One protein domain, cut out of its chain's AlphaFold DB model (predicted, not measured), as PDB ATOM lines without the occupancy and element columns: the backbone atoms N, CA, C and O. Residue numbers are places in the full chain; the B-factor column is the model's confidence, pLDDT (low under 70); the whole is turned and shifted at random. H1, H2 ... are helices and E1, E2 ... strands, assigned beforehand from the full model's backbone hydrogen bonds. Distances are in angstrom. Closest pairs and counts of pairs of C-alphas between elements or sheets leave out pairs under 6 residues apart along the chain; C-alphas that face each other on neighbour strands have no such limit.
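Overview. This is residues 40 to 71, 98 to 112 and 127 to 255 of the 257 residues of an uncharacterized protein of Macrostomum lignano (UniProt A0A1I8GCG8). A five-stranded antiparallel sheet has a hairpin of two long helices, H2 and H3, packed side by side over one face; a small hairpin, E6 and E7, lies off toward the other face. The first stretch, residues 40 to 53, has no named element and runs past one end of the sheet and helices. The 176 printed residues hold four named helices and seven named strands, in the order E1 H1 E2 E3 H2 H3 E4 E5 E6 E7 H4, with the large sheet in the order E1 E2 E3 E4 E5. The class is mixed, helices and strands, and the whole is compact, with a radius of gyration of the C-alphas of 15.5 A and spans of 46 by 37 by 31 A.

Arrangement. Start with E1, residues 54 to 60, an edge strand antiparallel to E2, residues 132 to 138; N 58 and O 135 are 3.0 A apart, within hydrogen-bond range. E2 and E3, residues 141 to 147, form a hairpin, with N 134 and O 145 at 2.9 A. Beside E3 find E4, residues 212 to 219, antiparallel, with N 144 and O 215 at 2.9 A. E4 and the edge strand E5, residues 226 to 233, form a hairpin, with N 216 and O 229 at 2.8 A. H2, residues 154 to 175, is on this sheet at a height of 7.2 A, along the strands at 15 degrees to E3 on the local plane; its closest C-alphas with E3 are those of Ala 160 and Ala 147, 5.1 A. H3, residues 184 to 205, is on the same face at a height of 8.9 A, over E4 and E5; its closest C-alphas with E5 are those of Leu 188 and Cys 229, 6.1 A. The helical hairpin H2 and H3 touch, closest at the C-alphas of Ala 163 and Ala 198, 4.1 A, and run opposite ways at a shallow tilt of 34.8 degrees, only just short of steep. H1, residues 68 to 71, is not on the sheet and only just touches H2, with 3 pairs of C-alphas within 8 A, closest at Leu 70 and Ala 162, 6.8 A. E6, residues 239 to 242, and E7, residues 246 to 249, form a hairpin, with N 240 and O 248 at 2.8 A. H4, residues 251 to 254, only grazes the large sheet. The O i to N i+4 pairs within range number 17 of 18 in H2 and 16 of 18 in H3; H1 and H4 are too short for such a pair.

Along the chain. Find C-alpha 54 at (212.904, 209.850, 182.636), where E1 begins its 18.0 A; E2 and E3 then measure 20.9 A and 20.7 A. From C-alpha 154 at (207.877, 187.904, 204.101), H2 runs 30.9 A, and H3 runs 31.1 A. E4 spans 23.4 A and E5 23.3 A, and H4 ends at C-alpha 254, (201.299, 213.227, 210.744).

Size, cuts and confidence. The C-alphas farthest apart are those of Asp 127 and Arg 222, 46.8 A. Residues 72 to 97 and 113 to 126 are not printed; the gaps are 15.0 A between C-alphas 71 and 98 and 11.0 A between C-alphas 112 and 127. Of the links that are printed whole, none is long. The mean pLDDT of the printed part is 91.2, and residues 69, 71, 223 and 224 are under 70.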
ATOM      1  N   GLU A  40     192.062 220.285 199.940       94.25
ATOM      2  CA  GLU A  40     191.406 221.572 200.135       94.25
ATOM      3  C   GLU A  40     192.015 222.367 201.296       94.25
ATOM      4  O   GLU A  40     191.966 223.599 201.280       94.25
ATOM      5  N   ASP A  41     192.656 221.695 202.253       89.94
ATOM      6  CA  ASP A  41     193.293 222.319 203.417       89.94
ATOM      7  C   ASP A  41     194.617 223.017 203.079       89.94
ATOM      8  O   ASP A  41     195.177 223.725 203.917       89.94
ATOM      9  N   VAL A  42     195.118 222.876 201.846       89.94
ATOM     10  CA  VAL A  42     196.354 223.522 201.387       89.94
ATOM     11  C   VAL A  42     196.112 224.459 200.190       89.94
ATOM     12  O   VAL A  42     195.074 224.375 199.517       89.94
ATOM     13  N   PRO A  43     197.045 225.382 199.884       91.50
ATOM     14  CA  PRO A  43     196.932 226.254 198.717       91.50
ATOM     15  C   PRO A  43     196.930 225.477 197.392       91.50
ATOM     16  O   PRO A  43     197.695 224.529 197.219       91.50
ATOM     17  N   ALA A  44     196.120 225.931 196.430       95.12
ATOM     18  CA  ALA A  44     196.173 225.486 195.036       95.12
ATOM     19  C   ALA A  44     197.187 226.336 194.262       95.12
ATOM     20  O   ALA A  44     196.858 227.404 193.741       95.12
ATOM     21  N   LEU A  45     198.443 225.895 194.236       94.69
ATOM     22  CA  LEU A  45     199.504 226.562 193.490       94.69
ATOM     23  C   LEU A  45     199.561 225.984 192.067       94.69
ATOM     24  O   LEU A  45     199.709 224.767 191.936       94.69
ATOM     25  N   PRO A  46     199.476 226.819 191.015       96.69
ATOM     26  CA  PRO A  46     199.561 226.347 189.636       96.69
ATOM     27  C   PRO A  46     200.911 225.691 189.333       96.69
ATOM     28  O   PRO A  46     201.966 226.236 189.685       96.69
ATOM     29  N   LEU A  47     200.875 224.556 188.642       96.06
ATOM     30  CA  LEU A  47     202.053 223.803 188.215       96.06
ATOM     31  C   LEU A  47     202.403 224.103 186.752       96.06
ATOM     32  O   LEU A  47     201.550 224.493 185.956       96.06
ATOM     33  N   ALA A  48     203.682 223.964 186.411       94.88
ATOM     34  CA  ALA A  48     204.149 224.040 185.031       94.88
ATOM     35  C   ALA A  48     203.975 222.684 184.327       94.88
ATOM     36  O   ALA A  48     203.866 221.649 184.985       94.88
ATOM     37  N   ALA A  49     204.020 222.686 182.993       94.50
ATOM     38  CA  ALA A  49     203.982 221.456 182.208       94.50
ATOM     39  C   ALA A  49     205.141 220.514 182.578       94.50
ATOM     40  O   ALA A  49     206.290 220.940 182.762       94.50
ATOM     41  N   LEU A  50     204.838 219.222 182.678       93.50
ATOM     42  CA  LEU A  50     205.806 218.202 183.072       93.50
ATOM     43  C   LEU A  50     206.608 217.697 181.871       93.50
ATOM     44  O   LEU A  50     206.066 217.449 180.793       93.50
ATOM     45  N   ASP A  51     207.912 217.511 182.072       91.62
ATOM     46  CA  ASP A  51     208.753 216.759 181.148       91.62
ATOM     47  C   ASP A  51     208.341 215.283 181.194       91.62
ATOM     48  O   ASP A  51     207.986 214.763 182.249       91.62
ATOM     49  N   SER A  52     208.406 214.600 180.054       84.62
ATOM     50  CA  SER A  52     208.127 213.166 179.938       84.62
ATOM     51  C   SER A  52     209.390 212.305 180.047       84.62
ATOM     52  O   SER A  52     209.292 211.118 180.369       84.62
ATOM     53  N   SER A  53     210.571 212.891 179.821       89.12
ATOM     54  CA  SER A  53     211.853 212.192 179.784       89.12
ATOM     55  C   SER A  53     212.300 211.763 181.179       89.12
ATOM     56  O   SER A  53     212.585 212.599 182.038       89.12
ATOM     57  N   VAL A  54     212.369 210.450 181.406       92.19
ATOM     58  CA  VAL A  54     212.904 209.850 182.636       92.19
ATOM     59  C   VAL A  54     214.424 209.788 182.533       92.19
ATOM     60  O   VAL A  54     214.952 209.201 181.592       92.19
ATOM     61  N   PHE A  55     215.127 210.372 183.508       92.69
ATOM     62  CA  PHE A  55     216.591 210.277 183.598       92.69
ATOM     63  C   PHE A  55     217.062 209.339 184.715       92.69
ATOM     64  O   PHE A  55     218.230 208.953 184.734       92.69
ATOM     65  N   ALA A  56     216.192 209.017 185.676       92.94
ATOM     66  CA  ALA A  56     216.476 208.047 186.723       92.94
ATOM     67  C   ALA A  56     215.193 207.346 187.167       92.94
ATOM     68  O   ALA A  56     214.153 207.977 187.355       92.94
ATOM     69  N   ALA A  57     215.289 206.043 187.377       93.38
ATOM     70  CA  ALA A  57     214.283 205.224 188.014       93.38
ATOM     71  C   ALA A  57     214.990 204.113 188.792       93.38
ATOM     72  O   ALA A  57     215.742 203.323 188.223       93.38
ATOM     73  N   CYS A  58     214.772 204.079 190.103       92.50
ATOM     74  CA  CYS A  58     215.438 203.136 190.990       92.50
ATOM     75  C   CYS A  58     214.504 202.620 192.077       92.50
ATOM     76  O   CYS A  58     213.598 203.324 192.525       92.50
ATOM     77  N   THR A  59     214.760 201.398 192.522       94.31
ATOM     78  CA  THR A  59     214.056 200.759 193.632       94.31
ATOM     79  C   THR A  59     215.021 199.924 194.460       94.31
ATOM     80  O   THR A  59     216.109 199.584 193.999       94.31
ATOM     81  N   GLY A  60     214.613 199.604 195.680       92.19
ATOM     82  CA  GLY A  60     215.273 198.622 196.511       92.19
ATOM     83  C   GLY A  60     214.471 198.337 197.780       92.19
ATOM     84  O   GLY A  60     213.354 198.849 197.938       92.19
ATOM     85  N   PRO A  61     215.035 197.528 198.688       90.00
ATOM     86  CA  PRO A  61     216.295 196.787 198.534       90.00
ATOM     87  C   PRO A  61     216.198 195.670 197.479       90.00
ATOM     88  O   PRO A  61     215.097 195.266 197.094       90.00
ATOM     89  N   ASP A  62     217.350 195.164 197.030       86.50
ATOM     90  CA  ASP A  62     217.480 194.112 196.008       86.50
ATOM     91  C   ASP A  62     216.701 194.445 194.723       86.50
ATOM     92  O   ASP A  62     216.824 195.544 194.185       86.50
ATOM     93  N   ASP A  63     215.864 193.518 194.251       81.81
ATOM     94  CA  ASP A  63     214.991 193.730 193.099       81.81
ATOM     95  C   ASP A  63     213.820 194.685 193.390       81.81
ATOM     96  O   ASP A  63     213.155 195.112 192.452       81.81
ATOM     97  N   GLY A  64     213.546 195.045 194.652       84.88
ATOM     98  CA  GLY A  64     212.505 196.006 195.036       84.88
ATOM     99  C   GLY A  64     211.174 195.800 194.298       84.88
ATOM    100  O   GLY A  64     210.525 194.763 194.444       84.88
ATOM    101  N   LEU A  65     210.768 196.783 193.484       84.94
ATOM    102  CA  LEU A  65     209.544 196.732 192.661       84.94
ATOM    103  C   LEU A  65     209.636 195.837 191.410       84.94
ATOM    104  O   LEU A  65     208.604 195.549 190.797       84.94
ATOM    105  N   ALA A  66     210.842 195.428 191.015       79.44
ATOM    106  CA  ALA A  66     211.109 194.491 189.922       79.44
ATOM    107  C   ALA A  66     211.051 193.016 190.368       79.44
ATOM    108  O   ALA A  66     211.242 192.115 189.552       79.44
ATOM    109  N   ASP A  67     210.762 192.764 191.646       78.00
ATOM    110  CA  ASP A  67     210.584 191.425 192.198       78.00
ATOM    111  C   ASP A  67     209.469 190.649 191.473       78.00
ATOM    112  O   ASP A  67     208.310 191.073 191.407       78.00
ATOM    113  N   ALA A  68     209.814 189.469 190.955       70.12
ATOM    114  CA  ALA A  68     208.904 188.609 190.207       70.12
ATOM    115  C   ALA A  68     207.698 188.118 191.031       70.12
ATOM    116  O   ALA A  68     206.645 187.836 190.455       70.12
ATOM    117  N   SER A  69     207.807 188.050 192.363       68.75
ATOM    118  CA  SER A  69     206.674 187.712 193.237       68.75
ATOM    119  C   SER A  69     205.537 188.731 193.116       68.75
ATOM    120  O   SER A  69     204.367 188.357 193.191       68.75
ATOM    121  N   LEU A  70     205.848 189.995 192.803       70.19
ATOM    122  CA  LEU A  70     204.849 191.042 192.578       70.19
ATOM    123  C   LEU A  70     204.100 190.862 191.249       70.19
ATOM    124  O   LEU A  70     202.934 191.246 191.141       70.19
ATOM    125  N   ALA A  71     204.730 190.236 190.248       63.12
ATOM    126  CA  ALA A  71     204.134 190.008 188.929       63.12
ATOM    127  C   ALA A  71     202.953 189.021 188.967       63.12
ATOM    128  O   ALA A  71     202.071 189.067 188.107       63.12
ATOM    129  N   GLU A  98     215.040 196.378 183.884       72.75
ATOM    130  CA  GLU A  98     216.028 197.326 183.356       72.75
ATOM    131  C   GLU A  98     215.605 198.785 183.552       72.75
ATOM    132  O   GLU A  98     216.446 199.629 183.867       72.75
ATOM    133  N   PHE A  99     214.302 199.078 183.476       82.06
ATOM    134  CA  PHE A  99     213.782 200.414 183.772       82.06
ATOM    135  C   PHE A  99     214.161 200.857 185.191       82.06
ATOM    136  O   PHE A  99     214.613 201.978 185.398       82.06
ATOM    137  N   TRP A 100     214.042 199.945 186.154       86.00
ATOM    138  CA  TRP A 100     214.274 200.196 187.576       86.00
ATOM    139  C   TRP A 100     215.745 200.229 188.002       86.00
ATOM    140  O   TRP A 100     216.033 200.389 189.186       86.00
ATOM    141  N   ARG A 101     216.688 200.068 187.069       84.19
ATOM    142  CA  ARG A 101     218.135 200.110 187.347       84.19
ATOM    143  C   ARG A 101     218.805 201.401 186.866       84.19
ATOM    144  O   ARG A 101     220.031 201.497 186.857       84.19
ATOM    145  N   GLN A 102     218.021 202.408 186.495       85.69
ATOM    146  CA  GLN A 102     218.520 203.692 186.006       85.69
ATOM    147  C   GLN A 102     218.824 204.627 187.182       85.69
ATOM    148  O   GLN A 102     217.946 205.310 187.701       85.69
ATOM    149  N   THR A 103     220.080 204.675 187.623       81.62
ATOM    150  CA  THR A 103     220.502 205.545 188.735       81.62
ATOM    151  C   THR A 103     221.184 206.822 188.242       81.62
ATOM    152  O   THR A 103     221.771 206.864 187.161       81.62
ATOM    153  N   SER A 104     221.124 207.886 189.046       89.25
ATOM    154  CA  SER A 104     221.801 209.155 188.769       89.25
ATOM    155  C   SER A 104     222.340 209.770 190.058       89.25
ATOM    156  O   SER A 104     221.768 209.603 191.130       89.25
ATOM    157  N   ARG A 105     223.399 210.584 189.964       89.06
ATOM    158  CA  ARG A 105     223.904 211.359 191.118       89.06
ATOM    159  C   ARG A 105     222.870 212.354 191.658       89.06
ATOM    160  O   ARG A 105     223.004 212.808 192.786       89.06
ATOM    161  N   LYS A 106     221.863 212.702 190.848       88.69
ATOM    162  CA  LYS A 106     220.773 213.616 191.217       88.69
ATOM    163  C   LYS A 106     219.573 212.909 191.857       88.69
ATOM    164  O   LYS A 106     218.749 213.588 192.455       88.69
ATOM    165  N   ALA A 107     219.447 211.592 191.694       90.62
ATOM    166  CA  ALA A 107     218.306 210.831 192.187       90.62
ATOM    167  C   ALA A 107     218.696 209.360 192.398       90.62
ATOM    168  O   ALA A 107     219.026 208.650 191.444       90.62
ATOM    169  N   PHE A 108     218.680 208.928 193.658       90.81
ATOM    170  CA  PHE A 108     219.039 207.581 194.094       90.81
ATOM    171  C   PHE A 108     218.335 207.252 195.419       90.81
ATOM    172  O   PHE A 108     217.799 208.142 196.078       90.81
ATOM    173  N   GLY A 109     218.362 205.980 195.814       89.94
ATOM    174  CA  GLY A 109     217.866 205.515 197.106       89.94
ATOM    175  C   GLY A 109     218.667 204.319 197.612       89.94
ATOM    176  O   GLY A 109     219.413 203.693 196.856       89.94
ATOM    177  N   SER A 110     218.538 204.028 198.903       89.38
ATOM    178  CA  SER A 110     219.172 202.890 199.564       89.38
ATOM    179  C   SER A 110     218.284 202.408 200.707       89.38
ATOM    180  O   SER A 110     217.588 203.209 201.325       89.38
ATOM    181  N   ALA A 111     218.319 201.106 200.971       88.88
ATOM    182  CA  ALA A 111     217.685 200.478 202.119       88.88
ATOM    183  C   ALA A 111     218.713 199.553 202.775       88.88
ATOM    184  O   ALA A 111     219.469 198.862 202.088       88.88
ATOM    185  N   THR A 112     218.795 199.580 204.100       86.69
ATOM    186  CA  THR A 112     219.769 198.809 204.877       86.69
ATOM    187  C   THR A 112     219.136 198.417 206.199       86.69
ATOM    188  O   THR A 112     218.573 199.264 206.884       86.69
ATOM    189  N   ASP A 127     215.245 189.537 208.818       86.19
ATOM    190  CA  ASP A 127     215.288 189.070 207.427       86.19
ATOM    191  C   ASP A 127     213.925 188.485 206.981       86.19
ATOM    192  O   ASP A 127     213.275 187.774 207.763       86.19
ATOM    193  N   PRO A 128     213.479 188.724 205.732       90.44
ATOM    194  CA  PRO A 128     214.021 189.688 204.770       90.44
ATOM    195  C   PRO A 128     213.704 191.144 205.136       90.44
ATOM    196  O   PRO A 128     212.712 191.402 205.819       90.44
ATOM    197  N   ILE A 129     214.508 192.084 204.611       91.38
ATOM    198  CA  ILE A 129     214.283 193.532 204.781       91.38
ATOM    199  C   ILE A 129     212.858 193.870 204.341       91.38
ATOM    200  O   ILE A 129     212.485 193.636 203.186       91.38
ATOM    201  N   ALA A 130     212.071 194.382 205.284       92.88
ATOM    202  CA  ALA A 130     210.658 194.664 205.085       92.88
ATOM    203  C   ALA A 130     210.419 196.029 204.431       92.88
ATOM    204  O   ALA A 130     209.390 196.217 203.792       92.88
ATOM    205  N   ASP A 131     211.376 196.942 204.539       94.38
ATOM    206  CA  ASP A 131     211.365 198.263 203.933       94.38
ATOM    207  C   ASP A 131     211.427 198.180 202.406       94.38
ATOM    208  O   ASP A 131     212.053 197.292 201.817       94.38
ATOM    209  N   CYS A 132     210.822 199.155 201.737       95.00
ATOM    210  CA  CYS A 132     210.915 199.304 200.295       95.00
ATOM    211  C   CYS A 132     210.918 200.777 199.897       95.00
ATOM    212  O   CYS A 132     210.218 201.596 200.489       95.00
ATOM    213  N   PHE A 133     211.662 201.106 198.843       96.62
ATOM    214  CA  PHE A 133     211.569 202.404 198.190       96.62
ATOM    215  C   PHE A 133     211.444 202.272 196.673       96.62
ATOM    216  O   PHE A 133     211.861 201.287 196.054       96.62
ATOM    217  N   GLY A 134     210.912 203.321 196.058       95.44
ATOM    218  CA  GLY A 134     210.898 203.501 194.618       95.44
ATOM    219  C   GLY A 134     210.946 204.980 194.260       95.44
ATOM    220  O   GLY A 134     210.373 205.821 194.950       95.44
ATOM    221  N   LEU A 135     211.637 205.302 193.174       95.06
ATOM    222  CA  LEU A 135     211.771 206.659 192.665       95.06
ATOM    223  C   LEU A 135     211.721 206.655 191.141       95.06
ATOM    224  O   LEU A 135     212.287 205.770 190.502       95.06
ATOM    225  N   VAL A 136     211.086 207.679 190.576       95.50
ATOM    226  CA  VAL A 136     211.119 208.009 189.148       95.50
ATOM    227  C   VAL A 136     211.339 209.511 189.013       95.50
ATOM    228  O   VAL A 136     210.515 210.300 189.473       95.50
ATOM    229  N   ALA A 137     212.439 209.916 188.384       95.44
ATOM    230  CA  ALA A 137     212.815 211.309 188.184       95.44
ATOM    231  C   ALA A 137     212.919 211.664 186.695       95.44
ATOM    232  O   ALA A 137     213.461 210.916 185.875       95.44
ATOM    233  N   ARG A 138     212.399 212.844 186.368       93.75
ATOM    234  CA  ARG A 138     212.330 213.457 185.041       93.75
ATOM    235  C   ARG A 138     212.991 214.825 185.047       93.75
ATOM    236  O   ARG A 138     213.306 215.351 186.111       93.75
ATOM    237  N   GLY A 139     213.177 215.421 183.869       92.00
ATOM    238  CA  GLY A 139     213.895 216.691 183.713       92.00
ATOM    239  C   GLY A 139     213.462 217.802 184.679       92.00
ATOM    240  O   GLY A 139     214.313 218.543 185.171       92.00
ATOM    241  N   ASN A 140     212.169 217.879 185.009       93.12
ATOM    242  CA  ASN A 140     211.613 218.889 185.912       93.12
ATOM    243  C   ASN A 140     210.651 218.336 186.980       93.12
ATOM    244  O   ASN A 140     209.907 219.112 187.570       93.12
ATOM    245  N   SER A 141     210.616 217.026 187.225       94.81
ATOM    246  CA  SER A 141     209.733 216.444 188.243       94.81
ATOM    247  C   SER A 141     210.277 215.130 188.785       94.81
ATOM    248  O   SER A 141     211.097 214.476 188.148       94.81
ATOM    249  N   ALA A 142     209.826 214.722 189.965       96.00
ATOM    250  CA  ALA A 142     210.122 213.397 190.496       96.00
ATOM    251  C   ALA A 142     208.967 212.883 191.349       96.00
ATOM    252  O   ALA A 142     208.312 213.668 192.029       96.00
ATOM    253  N   VAL A 143     208.754 211.570 191.342       97.12
ATOM    254  CA  VAL A 143     207.861 210.877 192.273       97.12
ATOM    255  C   VAL A 143     208.690 209.877 193.067       97.12
ATOM    256  O   VAL A 143     209.490 209.138 192.494       97.12
ATOM    257  N   LEU A 144     208.518 209.882 194.384       96.69
ATOM    258  CA  LEU A 144     209.252 209.064 195.338       96.69
ATOM    259  C   LEU A 144     208.255 208.390 196.271       96.69
ATOM    260  O   LEU A 144     207.284 209.019 196.682       96.69
ATOM    261  N   ALA A 145     208.510 207.142 196.636       97.56
ATOM    262  CA  ALA A 145     207.726 206.422 197.623       97.56
ATOM    263  C   ALA A 145     208.638 205.578 198.515       97.56
ATOM    264  O   ALA A 145     209.591 204.968 198.026       97.56
ATOM    265  N   VAL A 146     208.324 205.542 199.807       97.69
ATOM    266  CA  VAL A 146     208.975 204.707 200.821       97.69
ATOM    267  C   VAL A 146     207.892 204.044 201.662       97.69
ATOM    268  O   VAL A 146     206.866 204.659 201.953       97.69
ATOM    269  N   ALA A 147     208.115 202.793 202.035       97.12
ATOM    270  CA  ALA A 147     207.263 202.049 202.942       97.12
ATOM    271  C   ALA A 147     208.123 201.219 203.896       97.12
ATOM    272  O   ALA A 147     209.129 200.647 203.477       97.12
ATOM    273  N   ASP A 148     207.685 201.139 205.145       95.44
ATOM    274  CA  ASP A 148     208.250 200.322 206.211       95.44
ATOM    275  C   ASP A 148     207.241 199.220 206.561       95.44
ATOM    276  O   ASP A 148     206.113 199.484 206.998       95.44
ATOM    277  N   GLY A 149     207.626 197.972 206.294       95.38
ATOM    278  CA  GLY A 149     206.801 196.816 206.600       95.38
ATOM    279  C   GLY A 149     206.830 196.511 208.097       95.38
ATOM    280  O   GLY A 149     207.855 196.110 208.636       95.38
ATOM    281  N   VAL A 150     205.670 196.570 208.753       93.25
ATOM    282  CA  VAL A 150     205.549 196.425 210.211       93.25
ATOM    283  C   VAL A 150     206.080 195.069 210.691       93.25
ATOM    284  O   VAL A 150     205.699 194.020 210.164       93.25
ATOM    285  N   ASN A 151     206.873 195.080 211.765       89.00
ATOM    286  CA  ASN A 151     207.647 193.947 212.280       89.00
ATOM    287  C   ASN A 151     208.793 193.556 211.334       89.00
ATOM    288  O   ASN A 151     209.778 194.278 211.226       89.00
ATOM    289  N   TRP A 152     208.714 192.370 210.735       88.19
ATOM    290  CA  TRP A 152     209.664 191.829 209.771       88.19
ATOM    291  C   TRP A 152     209.076 190.563 209.143       88.19
ATOM    292  O   TRP A 152     208.049 190.036 209.590       88.19
ATOM    293  N   GLY A 153     209.752 190.030 208.130       90.69
ATOM    294  CA  GLY A 153     209.350 188.793 207.479       90.69
ATOM    295  C   GLY A 153     208.644 189.017 206.147       90.69
ATOM    296  O   GLY A 153     208.357 190.135 205.717       90.69
ATOM    297  N   GLU A 154     208.324 187.904 205.493       92.12
ATOM    298  CA  GLU A 154     207.877 187.904 204.101       92.12
ATOM    299  C   GLU A 154     206.572 188.675 203.868       92.12
ATOM    300  O   GLU A 154     206.442 189.397 202.886       92.12
ATOM    301  N   LYS A 155     205.610 188.583 204.795       93.88
ATOM    302  CA  LYS A 155     204.337 189.309 204.670       93.88
ATOM    303  C   LYS A 155     204.522 190.822 204.754       93.88
ATOM    304  O   LYS A 155     203.870 191.546 204.004       93.88
ATOM    305  N   SER A 156     205.384 191.290 205.651       94.75
ATOM    306  CA  SER A 156     205.662 192.716 205.844       94.75
ATOM    307  C   SER A 156     206.423 193.283 204.648       94.75
ATOM    308  O   SER A 156     205.985 194.270 204.062       94.75
ATOM    309  N   ARG A 157     207.460 192.569 204.186       94.06
ATOM    310  CA  ARG A 157     208.177 192.878 202.939       94.06
ATOM    311  C   ARG A 157     207.240 192.966 201.740       94.06
ATOM    312  O   ARG A 157     207.316 193.905 200.948       94.06
ATOM    313  N   LEU A 158     206.352 191.986 201.594       93.69
ATOM    314  CA  LEU A 158     205.417 191.938 200.478       93.69
ATOM    315  C   LEU A 158     204.410 193.094 200.527       93.69
ATOM    316  O   LEU A 158     204.106 193.670 199.484       93.69
ATOM    317  N   ALA A 159     203.930 193.465 201.719       95.38
ATOM    318  CA  ALA A 159     203.061 194.625 201.892       95.38
ATOM    319  C   ALA A 159     203.757 195.919 201.454       95.38
ATOM    320  O   ALA A 159     203.216 196.629 200.607       95.38
ATOM    321  N   ALA A 160     204.967 196.188 201.952       96.06
ATOM    322  CA  ALA A 160     205.724 197.388 201.603       96.06
ATOM    323  C   ALA A 160     206.013 197.469 200.099       96.06
ATOM    324  O   ALA A 160     205.716 198.478 199.454       96.06
ATOM    325  N   ARG A 161     206.503 196.378 199.494       95.00
ATOM    326  CA  ARG A 161     206.774 196.320 198.049       95.00
ATOM    327  C   ARG A 161     205.507 196.515 197.217       95.00
ATOM    328  O   ARG A 161     205.526 197.280 196.255       95.00
ATOM    329  N   ALA A 162     204.394 195.874 197.582       93.38
ATOM    330  CA  ALA A 162     203.120 196.045 196.883       93.38
ATOM    331  C   ALA A 162     202.582 197.482 197.002       93.38
ATOM    332  O   ALA A 162     202.096 198.034 196.010       93.38
ATOM    333  N   ALA A 163     202.709 198.090 198.185       96.12
ATOM    334  CA  ALA A 163     202.275 199.453 198.464       96.12
ATOM    335  C   ALA A 163     203.053 200.477 197.633       96.12
ATOM    336  O   ALA A 163     202.453 201.233 196.866       96.12
ATOM    337  N   VAL A 164     204.389 200.444 197.726       96.38
ATOM    338  CA  VAL A 164     205.281 201.330 196.967       96.38
ATOM    339  C   VAL A 164     205.050 201.137 195.478       96.38
ATOM    340  O   VAL A 164     204.903 202.121 194.763       96.38
ATOM    341  N   ARG A 165     204.937 199.889 195.000       92.81
ATOM    342  CA  ARG A 165     204.726 199.601 193.578       92.81
ATOM    343  C   ARG A 165     203.453 200.250 193.071       92.81
ATOM    344  O   ARG A 165     203.513 201.101 192.193       92.81
ATOM    345  N   ALA A 166     202.302 199.871 193.612       92.56
ATOM    346  CA  ALA A 166     201.031 200.348 193.085       92.56
ATOM    347  C   ALA A 166     200.838 201.854 193.304       92.56
ATOM    348  O   ALA A 166     200.365 202.533 192.392       92.56
ATOM    349  N   GLY A 167     201.257 202.385 194.456       95.50
ATOM    350  CA  GLY A 167     201.168 203.815 194.741       95.50
ATOM    351  C   GLY A 167     202.053 204.651 193.814       95.50
ATOM    352  O   GLY A 167     201.572 205.577 193.161       95.50
ATOM    353  N   LEU A 168     203.331 204.282 193.676       95.12
ATOM    354  CA  LEU A 168     204.267 204.973 192.789       95.12
ATOM    355  C   LEU A 168     203.828 204.887 191.324       95.12
ATOM    356  O   LEU A 168     203.921 205.880 190.610       95.12
ATOM    357  N   MET A 169     203.329 203.729 190.871       90.75
ATOM    358  CA  MET A 169     202.802 203.562 189.509       90.75
ATOM    359  C   MET A 169     201.603 204.463 189.238       90.75
ATOM    360  O   MET A 169     201.553 205.099 188.182       90.75
ATOM    361  N   HIS A 170     200.661 204.539 190.183       93.12
ATOM    362  CA  HIS A 170     199.488 205.400 190.060       93.12
ATOM    363  C   HIS A 170     199.916 206.858 189.907       93.12
ATOM    364  O   HIS A 170     199.631 207.467 188.877       93.12
ATOM    365  N   ALA A 171     200.699 207.387 190.849       95.06
ATOM    366  CA  ALA A 171     201.191 208.762 190.797       95.06
ATOM    367  C   ALA A 171     202.044 209.047 189.547       95.06
ATOM    368  O   ALA A 171     201.882 210.078 188.888       95.06
ATOM    369  N   ASN A 172     202.924 208.117 189.167       92.88
ATOM    370  CA  ASN A 172     203.780 208.277 187.999       92.88
ATOM    371  C   ASN A 172     202.997 208.334 186.680       92.88
ATOM    372  O   ASN A 172     203.427 209.031 185.763       92.88
ATOM    373  N   SER A 173     201.869 207.624 186.570       91.00
ATOM    374  CA  SER A 173     201.044 207.651 185.354       91.00
ATOM    375  C   SER A 173     200.515 209.057 185.041       91.00
ATOM    376  O   SER A 173     200.465 209.443 183.877       91.00
ATOM    377  N   TYR A 174     200.232 209.860 186.073       93.19
ATOM    378  CA  TYR A 174     199.887 211.274 185.925       93.19
ATOM    379  C   TYR A 174     201.124 212.131 185.650       93.19
ATOM    380  O   TYR A 174     201.097 212.968 184.756       93.19
ATOM    381  N   ALA A 175     202.235 211.894 186.358       90.69
ATOM    382  CA  ALA A 175     203.476 212.645 186.141       90.69
ATOM    383  C   ALA A 175     204.102 212.426 184.747       90.69
ATOM    384  O   ALA A 175     204.950 213.204 184.321       90.69
ATOM    385  N   ALA A 176     203.708 211.366 184.035       88.88
ATOM    386  CA  ALA A 176     204.124 211.086 182.662       88.88
ATOM    387  C   ALA A 176     203.364 211.907 181.603       88.88
ATOM    388  O   ALA A 176     203.744 211.884 180.431       88.88
ATOM    389  N   LEU A 177     202.287 212.592 181.994       89.00
ATOM    390  CA  LEU A 177     201.424 213.363 181.107       89.00
ATOM    391  C   LEU A 177     201.651 214.866 181.356       89.00
ATOM    392  O   LEU A 177     201.436 215.314 182.484       89.00
ATOM    393  N   PRO A 178     202.035 215.657 180.332       88.06
ATOM    394  CA  PRO A 178     202.445 217.054 180.511       88.06
ATOM    395  C   PRO A 178     201.465 217.935 181.295       88.06
ATOM    396  O   PRO A 178     201.907 218.716 182.134       88.06
ATOM    397  N   ASP A 179     200.157 217.766 181.069       88.94
ATOM    398  CA  ASP A 179     199.103 218.645 181.601       88.94
ATOM    399  C   ASP A 179     198.172 217.955 182.619       88.94
ATOM    400  O   ASP A 179     197.114 218.478 182.966       88.94
ATOM    401  N   ALA A 180     198.520 216.756 183.102       91.12
ATOM    402  CA  ALA A 180     197.626 215.992 183.981       91.12
ATOM    403  C   ALA A 180     197.575 216.509 185.431       91.12
ATOM    404  O   ALA A 180     196.649 216.166 186.172       91.12
ATOM    405  N   LEU A 181     198.554 217.323 185.836       95.94
ATOM    406  CA  LEU A 181     198.654 217.927 187.164       95.94
ATOM    407  C   LEU A 181     198.626 219.463 187.041       95.94
ATOM    408  O   LEU A 181     199.686 220.076 186.963       95.94
ATOM    409  N   PRO A 182     197.441 220.101 187.013       96.00
ATOM    410  CA  PRO A 182     197.319 221.552 186.838       96.00
ATOM    411  C   PRO A 182     197.752 222.358 188.073       96.00
ATOM    412  O   PRO A 182     198.214 223.493 187.950       96.00
ATOM    413  N   ASP A 183     197.603 221.791 189.271       97.00
ATOM    414  CA  ASP A 183     197.931 222.446 190.534       97.00
ATOM    415  C   ASP A 183     198.311 221.437 191.634       97.00
ATOM    416  O   ASP A 183     198.172 220.214 191.493       97.00
ATOM    417  N   THR A 184     198.802 221.964 192.755       96.38
ATOM    418  CA  THR A 184     199.191 221.181 193.937       96.38
ATOM    419  C   THR A 184     198.040 220.405 194.576       96.38
ATOM    420  O   THR A 184     198.282 219.334 195.129       96.38
ATOM    421  N   ARG A 185     196.784 220.869 194.484       96.81
ATOM    422  CA  ARG A 185     195.641 220.128 195.043       96.81
ATOM    423  C   ARG A 185     195.348 218.891 194.222       96.81
ATOM    424  O   ARG A 185     195.214 217.815 194.795       96.81
ATOM    425  N   LYS A 186     195.329 219.008 192.890       97.56
ATOM    426  CA  LYS A 186     195.166 217.835 192.026       97.56
ATOM    427  C   LYS A 186     196.310 216.843 192.223       97.56
ATOM    428  O   LYS A 186     196.054 215.641 192.252       97.56
ATOM    429  N   SER A 187     197.543 217.322 192.416       97.69
ATOM    430  CA  SER A 187     198.659 216.449 192.797       97.69
ATOM    431  C   SER A 187     198.373 215.689 194.095       97.69
ATOM    432  O   SER A 187     198.479 214.466 194.099       97.69
ATOM    433  N   LEU A 188     197.938 216.365 195.163       97.69
ATOM    434  CA  LEU A 188     197.584 215.712 196.427       97.69
ATOM    435  C   LEU A 188     196.412 214.734 196.287       97.69
ATOM    436  O   LEU A 188     196.476 213.649 196.858       97.69
ATOM    437  N   SER A 189     195.385 215.049 195.490       97.50
ATOM    438  CA  SER A 189     194.301 214.103 195.188       97.50
ATOM    439  C   SER A 189     194.833 212.832 194.520       97.50
ATOM    440  O   SER A 189     194.466 211.733 194.919       97.50
ATOM    441  N   VAL A 190     195.743 212.958 193.546       97.75
ATOM    442  CA  VAL A 190     196.379 211.804 192.885       97.75
ATOM    443  C   VAL A 190     197.246 211.004 193.862       97.75
ATOM    444  O   VAL A 190     197.245 209.771 193.826       97.75
ATOM    445  N   LEU A 191     197.974 211.672 194.760       97.56
ATOM    446  CA  LEU A 191     198.743 210.993 195.803       97.56
ATOM    447  C   LEU A 191     197.823 210.256 196.789       97.56
ATOM    448  O   LEU A 191     198.121 209.120 197.132       97.56
ATOM    449  N   LEU A 192     196.674 210.819 197.171       96.50
ATOM    450  CA  LEU A 192     195.663 210.125 197.984       96.50
ATOM    451  C   LEU A 192     195.058 208.918 197.252       96.50
ATOM    452  O   LEU A 192     194.968 207.833 197.822       96.50
ATOM    453  N   GLU A 193     194.704 209.054 195.970       95.94
ATOM    454  CA  GLU A 193     194.249 207.928 195.137       95.94
ATOM    455  C   GLU A 193     195.303 206.804 195.064       95.94
ATOM    456  O   GLU A 193     194.958 205.618 195.004       95.94
ATOM    457  N   SER A 194     196.591 207.156 195.142       95.62
ATOM    458  CA  SER A 194     197.698 206.194 195.165       95.62
ATOM    459  C   SER A 194     197.659 205.285 196.405       95.62
ATOM    460  O   SER A 194     198.069 204.129 196.306       95.62
ATOM    461  N   PHE A 195     197.099 205.735 197.537       96.62
ATOM    462  CA  PHE A 195     196.888 204.881 198.718       96.62
ATOM    463  C   PHE A 195     195.798 203.837 198.485       96.62
ATOM    464  O   PHE A 195     195.933 202.700 198.930       96.62
ATOM    465  N   THR A 196     194.749 204.168 197.728       95.50
ATOM    466  CA  THR A 196     193.724 203.191 197.328       95.50
ATOM    467  C   THR A 196     194.323 202.109 196.430       95.50
ATOM    468  O   THR A 196     194.054 200.915 196.615       95.50
ATOM    469  N   ALA A 197     195.177 202.507 195.480       92.62
ATOM    470  CA  ALA A 197     195.913 201.577 194.627       92.62
ATOM    471  C   ALA A 197     196.865 200.687 195.448       92.62
ATOM    472  O   ALA A 197     196.858 199.464 195.277       92.62
ATOM    473  N   ALA A 198     197.621 201.284 196.375       95.44
ATOM    474  CA  ALA A 198     198.512 200.590 197.303       95.44
ATOM    475  C   ALA A 198     197.759 199.568 198.166       95.44
ATOM    476  O   ALA A 198     198.103 198.388 198.157       95.44
ATOM    477  N   HIS A 199     196.682 199.981 198.834       95.88
ATOM    478  CA  HIS A 199     195.871 199.103 199.676       95.88
ATOM    479  C   HIS A 199     195.309 197.911 198.888       95.88
ATOM    480  O   HIS A 199     195.445 196.757 199.299       95.88
ATOM    481  N   SER A 200     194.767 198.166 197.695       93.19
ATOM    482  CA  SER A 200     194.262 197.113 196.803       93.19
ATOM    483  C   SER A 200     195.358 196.139 196.356       93.19
ATOM    484  O   SER A 200     195.089 194.961 196.107       93.19
ATOM    485  N   ALA A 201     196.598 196.612 196.207       91.44
ATOM    486  CA  ALA A 201     197.740 195.770 195.873       91.44
ATOM    487  C   ALA A 201     198.202 194.924 197.066       91.44
ATOM    488  O   ALA A 201     198.422 193.732 196.877       91.44
ATOM    489  N   ILE A 202     198.264 195.487 198.279       93.62
ATOM    490  CA  ILE A 202     198.593 194.745 199.511       93.62
ATOM    491  C   ILE A 202     197.614 193.580 199.711       93.62
ATOM    492  O   ILE A 202     198.042 192.446 199.928       93.62
ATOM    493  N   LEU A 203     196.306 193.837 199.577       93.56
ATOM    494  CA  LEU A 203     195.274 192.806 199.734       93.56
ATOM    495  C   LEU A 203     195.402 191.691 198.690       93.56
ATOM    496  O   LEU A 203     195.352 190.513 199.042       93.56
ATOM    497  N   ARG A 204     195.610 192.041 197.411       90.81
ATOM    498  CA  ARG A 204     195.847 191.048 196.345       90.81
ATOM    499  C   ARG A 204     197.108 190.234 196.598       90.81
ATOM    500  O   ARG A 204     197.099 189.030 196.359       90.81
ATOM    501  N   ALA A 205     198.152 190.891 197.100       89.00
ATOM    502  CA  ALA A 205     199.407 190.260 197.463       89.00
ATOM    503  C   ALA A 205     199.296 189.349 198.695       89.00
ATOM    504  O   ALA A 205     200.181 188.538 198.933       89.00
ATOM    505  N   GLN A 206     198.208 189.446 199.469       92.00
ATOM    506  CA  GLN A 206     198.099 188.839 200.801       92.00
ATOM    507  C   GLN A 206     199.240 189.290 201.733       92.00
ATOM    508  O   GLN A 206     199.728 188.523 202.570       92.00
ATOM    509  N   GLY A 207     199.671 190.546 201.565       91.50
ATOM    510  CA  GLY A 207     200.676 191.183 202.406       91.50
ATOM    511  C   GLY A 207     200.184 191.413 203.838       91.50
ATOM    512  O   GLY A 207     198.993 191.320 204.138       91.50
ATOM    513  N   GLY A 208     201.130 191.688 204.733       94.69
ATOM    514  CA  GLY A 208     200.879 192.130 206.103       94.69
ATOM    515  C   GLY A 208     200.547 193.622 206.192       94.69
ATOM    516  O   GLY A 208     199.856 194.176 205.341       94.69
ATOM    517  N   LEU A 209     201.050 194.270 207.243       95.88
ATOM    518  CA  LEU A 209     200.900 195.707 207.474       95.88
ATOM    519  C   LEU A 209     202.176 196.447 207.062       95.88
ATOM    520  O   LEU A 209     203.275 195.910 207.183       95.88
ATOM    521  N   THR A 210     202.019 197.677 206.586       97.50
ATOM    522  CA  THR A 210     203.118 198.555 206.174       97.50
ATOM    523  C   THR A 210     202.701 200.012 206.334       97.50
ATOM    524  O   THR A 210     201.508 200.319 206.251       97.50
ATOM    525  N   THR A 211     203.668 200.903 206.518       97.06
ATOM    526  CA  THR A 211     203.492 202.341 206.283       97.06
ATOM    527  C   THR A 211     203.479 202.635 204.780       97.06
ATOM    528  O   THR A 211     203.766 201.755 203.957       97.06
ATOM    529  N   LEU A 212     203.168 203.876 204.405       97.56
ATOM    530  CA  LEU A 212     203.464 204.396 203.072       97.56
ATOM    531  C   LEU A 212     203.612 205.917 203.126       97.56
ATOM    532  O   LEU A 212     202.687 206.619 203.527       97.56
ATOM    533  N   CYS A 213     204.737 206.424 202.631       97.88
ATOM    534  CA  CYS A 213     204.959 207.836 202.359       97.88
ATOM    535  C   CYS A 213     205.254 208.014 200.868       97.88
ATOM    536  O   CYS A 213     206.208 207.435 200.348       97.88
ATOM    537  N   ILE A 214     204.455 208.826 200.173       98.00
ATOM    538  CA  ILE A 214     204.636 209.144 198.752       98.00
ATOM    539  C   ILE A 214     204.718 210.656 198.556       98.00
ATOM    540  O   ILE A 214     203.909 211.416 199.091       98.00
ATOM    541  N   ALA A 215     205.695 211.094 197.767       97.69
ATOM    542  CA  ALA A 215     205.940 212.497 197.482       97.69
ATOM    543  C   ALA A 215     206.161 212.748 195.989       97.69
ATOM    544  O   ALA A 215     206.743 211.925 195.279       97.69
ATOM    545  N   ALA A 216     205.733 213.918 195.522       97.31
ATOM    546  CA  ALA A 216     205.972 214.414 194.177       97.31
ATOM    547  C   ALA A 216     206.632 215.797 194.231       97.31
ATOM    548  O   ALA A 216     206.051 216.749 194.755       97.31
ATOM    549  N   ALA A 217     207.837 215.913 193.673       96.06
ATOM    550  CA  ALA A 217     208.501 217.186 193.425       96.06
ATOM    551  C   ALA A 217     208.062 217.710 192.053       96.06
ATOM    552  O   ALA A 217     208.303 217.055 191.036       96.06
ATOM    553  N   LEU A 218     207.398 218.865 192.030       95.88
ATOM    554  CA  LEU A 218     206.712 219.397 190.854       95.88
ATOM    555  C   LEU A 218     207.082 220.869 190.619       95.88
ATOM    556  O   LEU A 218     207.212 221.630 191.584       95.88
ATOM    557  N   PRO A 219     207.246 221.297 189.358       95.44
ATOM    558  CA  PRO A 219     207.613 222.667 189.033       95.44
ATOM    559  C   PRO A 219     206.388 223.579 189.163       95.44
ATOM    560  O   PRO A 219     205.315 223.272 188.647       95.44
ATOM    561  N   LEU A 220     206.538 224.726 189.822       94.69
ATOM    562  CA  LEU A 220     205.496 225.753 189.856       94.69
ATOM    563  C   LEU A 220     205.462 226.516 188.525       94.69
ATOM    564  O   LEU A 220     206.503 226.776 187.921       94.69
ATOM    565  N   ALA A 221     204.277 226.971 188.109       93.19
ATOM    566  CA  ALA A 221     204.090 227.733 186.867       93.19
ATOM    567  C   ALA A 221     204.877 229.059 186.826       93.19
ATOM    568  O   ALA A 221     205.092 229.625 185.757       93.19
ATOM    569  N   ARG A 222     205.317 229.562 187.988       85.31
ATOM    570  CA  ARG A 222     206.251 230.689 188.120       85.31
ATOM    571  C   ARG A 222     207.657 230.154 188.447       85.31
ATOM    572  O   ARG A 222     208.021 230.116 189.627       85.31
ATOM    573  N   PRO A 223     208.439 229.705 187.445       67.75
ATOM    574  CA  PRO A 223     209.791 229.199 187.660       67.75
ATOM    575  C   PRO A 223     210.719 230.290 188.231       67.75
ATOM    576  O   PRO A 223     210.456 231.481 188.044       67.75
ATOM    577  N   PRO A 224     211.816 229.913 188.913       69.88
ATOM    578  CA  PRO A 224     212.366 228.560 189.026       69.88
ATOM    579  C   PRO A 224     212.012 227.869 190.358       69.88
ATOM    580  O   PRO A 224     212.880 227.364 191.066       69.88
ATOM    581  N   GLN A 225     210.737 227.885 190.748       86.00
ATOM    582  CA  GLN A 225     210.288 227.335 192.027       86.00
ATOM    583  C   GLN A 225     209.671 225.941 191.874       86.00
ATOM    584  O   GLN A 225     209.065 225.625 190.851       86.00
ATOM    585  N   PHE A 226     209.785 225.133 192.926       91.19
ATOM    586  CA  PHE A 226     209.196 223.800 193.019       91.19
ATOM    587  C   PHE A 226     208.308 223.705 194.257       91.19
ATOM    588  O   PHE A 226     208.606 224.306 195.292       91.19
ATOM    589  N   ALA A 227     207.254 222.906 194.153       93.00
ATOM    590  CA  ALA A 227     206.488 222.414 195.285       93.00
ATOM    591  C   ALA A 227     206.795 220.929 195.490       93.00
ATOM    592  O   ALA A 227     207.006 220.194 194.523       93.00
ATOM    593  N   VAL A 228     206.799 220.481 196.744       95.25
ATOM    594  CA  VAL A 228     206.798 219.052 197.067       95.25
ATOM    595  C   VAL A 228     205.458 218.732 197.704       95.25
ATOM    596  O   VAL A 228     205.159 219.219 198.790       95.25
ATOM    597  N   CYS A 229     204.637 217.958 196.998       96.75
ATOM    598  CA  CYS A 229     203.379 217.435 197.526       96.75
ATOM    599  C   CYS A 229     203.666 216.083 198.174       96.75
ATOM    600  O   CYS A 229     204.373 215.276 197.574       96.75
ATOM    601  N   CYS A 230     203.151 215.835 199.374       96.44
ATOM    602  CA  CYS A 230     203.433 214.621 200.134       96.44
ATOM    603  C   CYS A 230     202.154 214.115 200.798       96.44
ATOM    604  O   CYS A 230     201.387 214.909 201.336       96.44
ATOM    605  N   VAL A 231     201.946 212.802 200.768       96.62
ATOM    606  CA  VAL A 231     200.894 212.115 201.522       96.62
ATOM    607  C   VAL A 231     201.549 210.961 202.268       96.62
ATOM    608  O   VAL A 231     202.338 210.211 201.691       96.62
ATOM    609  N   ASN A 232     201.241 210.846 203.555       95.12
ATOM    610  CA  ASN A 232     201.873 209.901 204.462       95.12
ATOM    611  C   ASN A 232     200.826 209.165 205.307       95.12
ATOM    612  O   ASN A 232     199.845 209.767 205.744       95.12
ATOM    613  N   LEU A 233     201.065 207.877 205.548       93.69
ATOM    614  CA  LEU A 233     200.356 207.048 206.515       93.69
ATOM    615  C   LEU A 233     201.381 206.245 207.318       93.69
ATOM    616  O   LEU A 233     202.085 205.399 206.760       93.69
ATOM    617  N   GLY A 234     201.406 206.474 208.629       92.19
ATOM    618  CA  GLY A 234     202.367 205.869 209.550       92.19
ATOM    619  C   GLY A 234     203.504 206.821 209.920       92.19
ATOM    620  O   GLY A 234     203.409 208.034 209.744       92.19
ATOM    621  N   ASP A 235     204.583 206.248 210.436       91.50
ATOM    622  CA  ASP A 235     205.752 206.918 211.014       91.50
ATOM    623  C   ASP A 235     206.943 207.021 210.041       91.50
ATOM    624  O   ASP A 235     208.084 207.256 210.437       91.50
ATOM    625  N   THR A 236     206.689 206.902 208.735       91.75
ATOM    626  CA  THR A 236     207.693 207.175 207.700       91.75
ATOM    627  C   THR A 236     207.767 208.672 207.415       91.75
ATOM    628  O   THR A 236     206.859 209.255 206.830       91.75
ATOM    629  N   PHE A 237     208.874 209.302 207.802       91.50
ATOM    630  CA  PHE A 237     209.042 210.746 207.656       91.50
ATOM    631  C   PHE A 237     209.645 211.153 206.309       91.50
ATOM    632  O   PHE A 237     210.533 210.487 205.772       91.50
ATOM    633  N   ALA A 238     209.219 212.311 205.799       92.69
ATOM    634  CA  ALA A 238     209.800 212.934 204.614       92.69
ATOM    635  C   ALA A 238     210.302 214.344 204.920       92.69
ATOM    636  O   ALA A 238     209.647 215.128 205.605       92.69
ATOM    637  N   TYR A 239     211.453 214.689 204.343       92.44
ATOM    638  CA  TYR A 239     212.116 215.966 204.574       92.44
ATOM    639  C   TYR A 239     212.529 216.629 203.264       92.44
ATOM    640  O   TYR A 239     212.890 215.967 202.291       92.44
ATOM    641  N   VAL A 240     212.549 217.961 203.268       91.19
ATOM    642  CA  VAL A 240     213.153 218.780 202.216       91.19
ATOM    643  C   VAL A 240     214.309 219.556 202.806       91.19
ATOM    644  O   VAL A 240     214.147 220.318 203.758       91.19
ATOM    645  N   TRP A 241     215.473 219.418 202.184       88.75
ATOM    646  CA  TRP A 241     216.644 220.213 202.510       88.75
ATOM    647  C   TRP A 241     216.910 221.270 201.438       88.75
ATOM    648  O   TRP A 241     216.747 221.035 200.243       88.75
ATOM    649  N   SER A 242     217.341 222.453 201.871       83.50
ATOM    650  CA  SER A 242     217.836 223.513 200.991       83.50
ATOM    651  C   SER A 242     218.903 224.331 201.710       83.50
ATOM    652  O   SER A 242     218.801 224.538 202.916       83.50
ATOM    653  N   LYS A 243     219.885 224.872 200.980       81.50
ATOM    654  CA  LYS A 243     220.938 225.713 201.580       81.50
ATOM    655  C   LYS A 243     220.381 226.932 202.327       81.50
ATOM    656  O   LYS A 243     220.920 227.312 203.356       81.50
ATOM    657  N   SER A 244     219.318 227.548 201.805       81.62
ATOM    658  CA  SER A 244     218.770 228.803 202.334       81.62
ATOM    659  C   SER A 244     217.830 228.625 203.524       81.62
ATOM    660  O   SER A 244     217.724 229.533 204.341       81.62
ATOM    661  N   ARG A 245     217.129 227.488 203.620       79.12
ATOM    662  CA  ARG A 245     216.123 227.234 204.669       79.12
ATOM    663  C   ARG A 245     216.422 226.014 205.537       79.12
ATOM    664  O   ARG A 245     215.606 225.662 206.375       79.12
ATOM    665  N   GLY A 246     217.558 225.355 205.323       86.19
ATOM    666  CA  GLY A 246     217.917 224.137 206.038       86.19
ATOM    667  C   GLY A 246     216.982 222.965 205.737       86.19
ATOM    668  O   GLY A 246     216.378 222.886 204.659       86.19
ATOM    669  N   LEU A 247     216.928 222.039 206.695       88.50
ATOM    670  CA  LEU A 247     216.076 220.853 206.692       88.50
ATOM    671  C   LEU A 247     214.689 221.214 207.228       88.50
ATOM    672  O   LEU A 247     214.588 221.863 208.262       88.50
ATOM    673  N   ARG A 248     213.638 220.781 206.536       89.06
ATOM    674  CA  ARG A 248     212.240 220.986 206.926       89.06
ATOM    675  C   ARG A 248     211.480 219.689 206.754       89.06
ATOM    676  O   ARG A 248     211.677 218.999 205.751       89.06
ATOM    677  N   GLU A 249     210.616 219.373 207.700       90.81
ATOM    678  CA  GLU A 249     209.799 218.170 207.636       90.81
ATOM    679  C   GLU A 249     208.513 218.411 206.834       90.81
ATOM    680  O   GLU A 249     207.804 219.388 207.058       90.81
ATOM    681  N   LEU A 250     208.205 217.514 205.895       90.31
ATOM    682  CA  LEU A 250     206.959 217.529 205.120       90.31
ATOM    683  C   LEU A 250     205.823 216.787 205.824       90.31
ATOM    684  O   LEU A 250     204.660 217.145 205.675       90.31
ATOM    685  N   THR A 251     206.168 215.756 206.589       90.62
ATOM    686  CA  THR A 251     205.248 214.880 207.323       90.62
ATOM    687  C   THR A 251     204.833 215.433 208.681       90.62
ATOM    688  O   THR A 251     204.227 214.719 209.469       90.62
ATOM    689  N   VAL A 252     205.078 216.724 208.939       87.06
ATOM    690  CA  VAL A 252     204.709 217.415 210.186       87.06
ATOM    691  C   VAL A 252     203.234 217.226 210.561       87.06
ATOM    692  O   VAL A 252     202.923 217.056 211.733       87.06
ATOM    693  N   GLY A 253     202.331 217.185 209.576       80.19
ATOM    694  CA  GLY A 253     200.900 216.960 209.811       80.19
ATOM    695  C   GLY A 253     200.528 215.535 210.238       80.19
ATOM    696  O   GLY A 253     199.362 215.284 210.513       80.19
ATOM    697  N   SER A 254     201.482 214.599 210.255       82.62
ATOM    698  CA  SER A 254     201.299 213.227 210.744       82.62
ATOM    699  C   SER A 254     201.700 213.055 212.213       82.62
ATOM    700  O   SER A 254     201.437 211.999 212.782       82.62
ATOM    701  N   HIS A 255     202.327 214.064 212.826       74.31
ATOM    702  CA  HIS A 255     202.554 214.110 214.270       74.31
ATOM    703  C   HIS A 255     201.263 214.624 214.917       74.31
ATOM    704  O   HIS A 255     200.729 215.626 214.457       74.31
TER     705      HIS A 255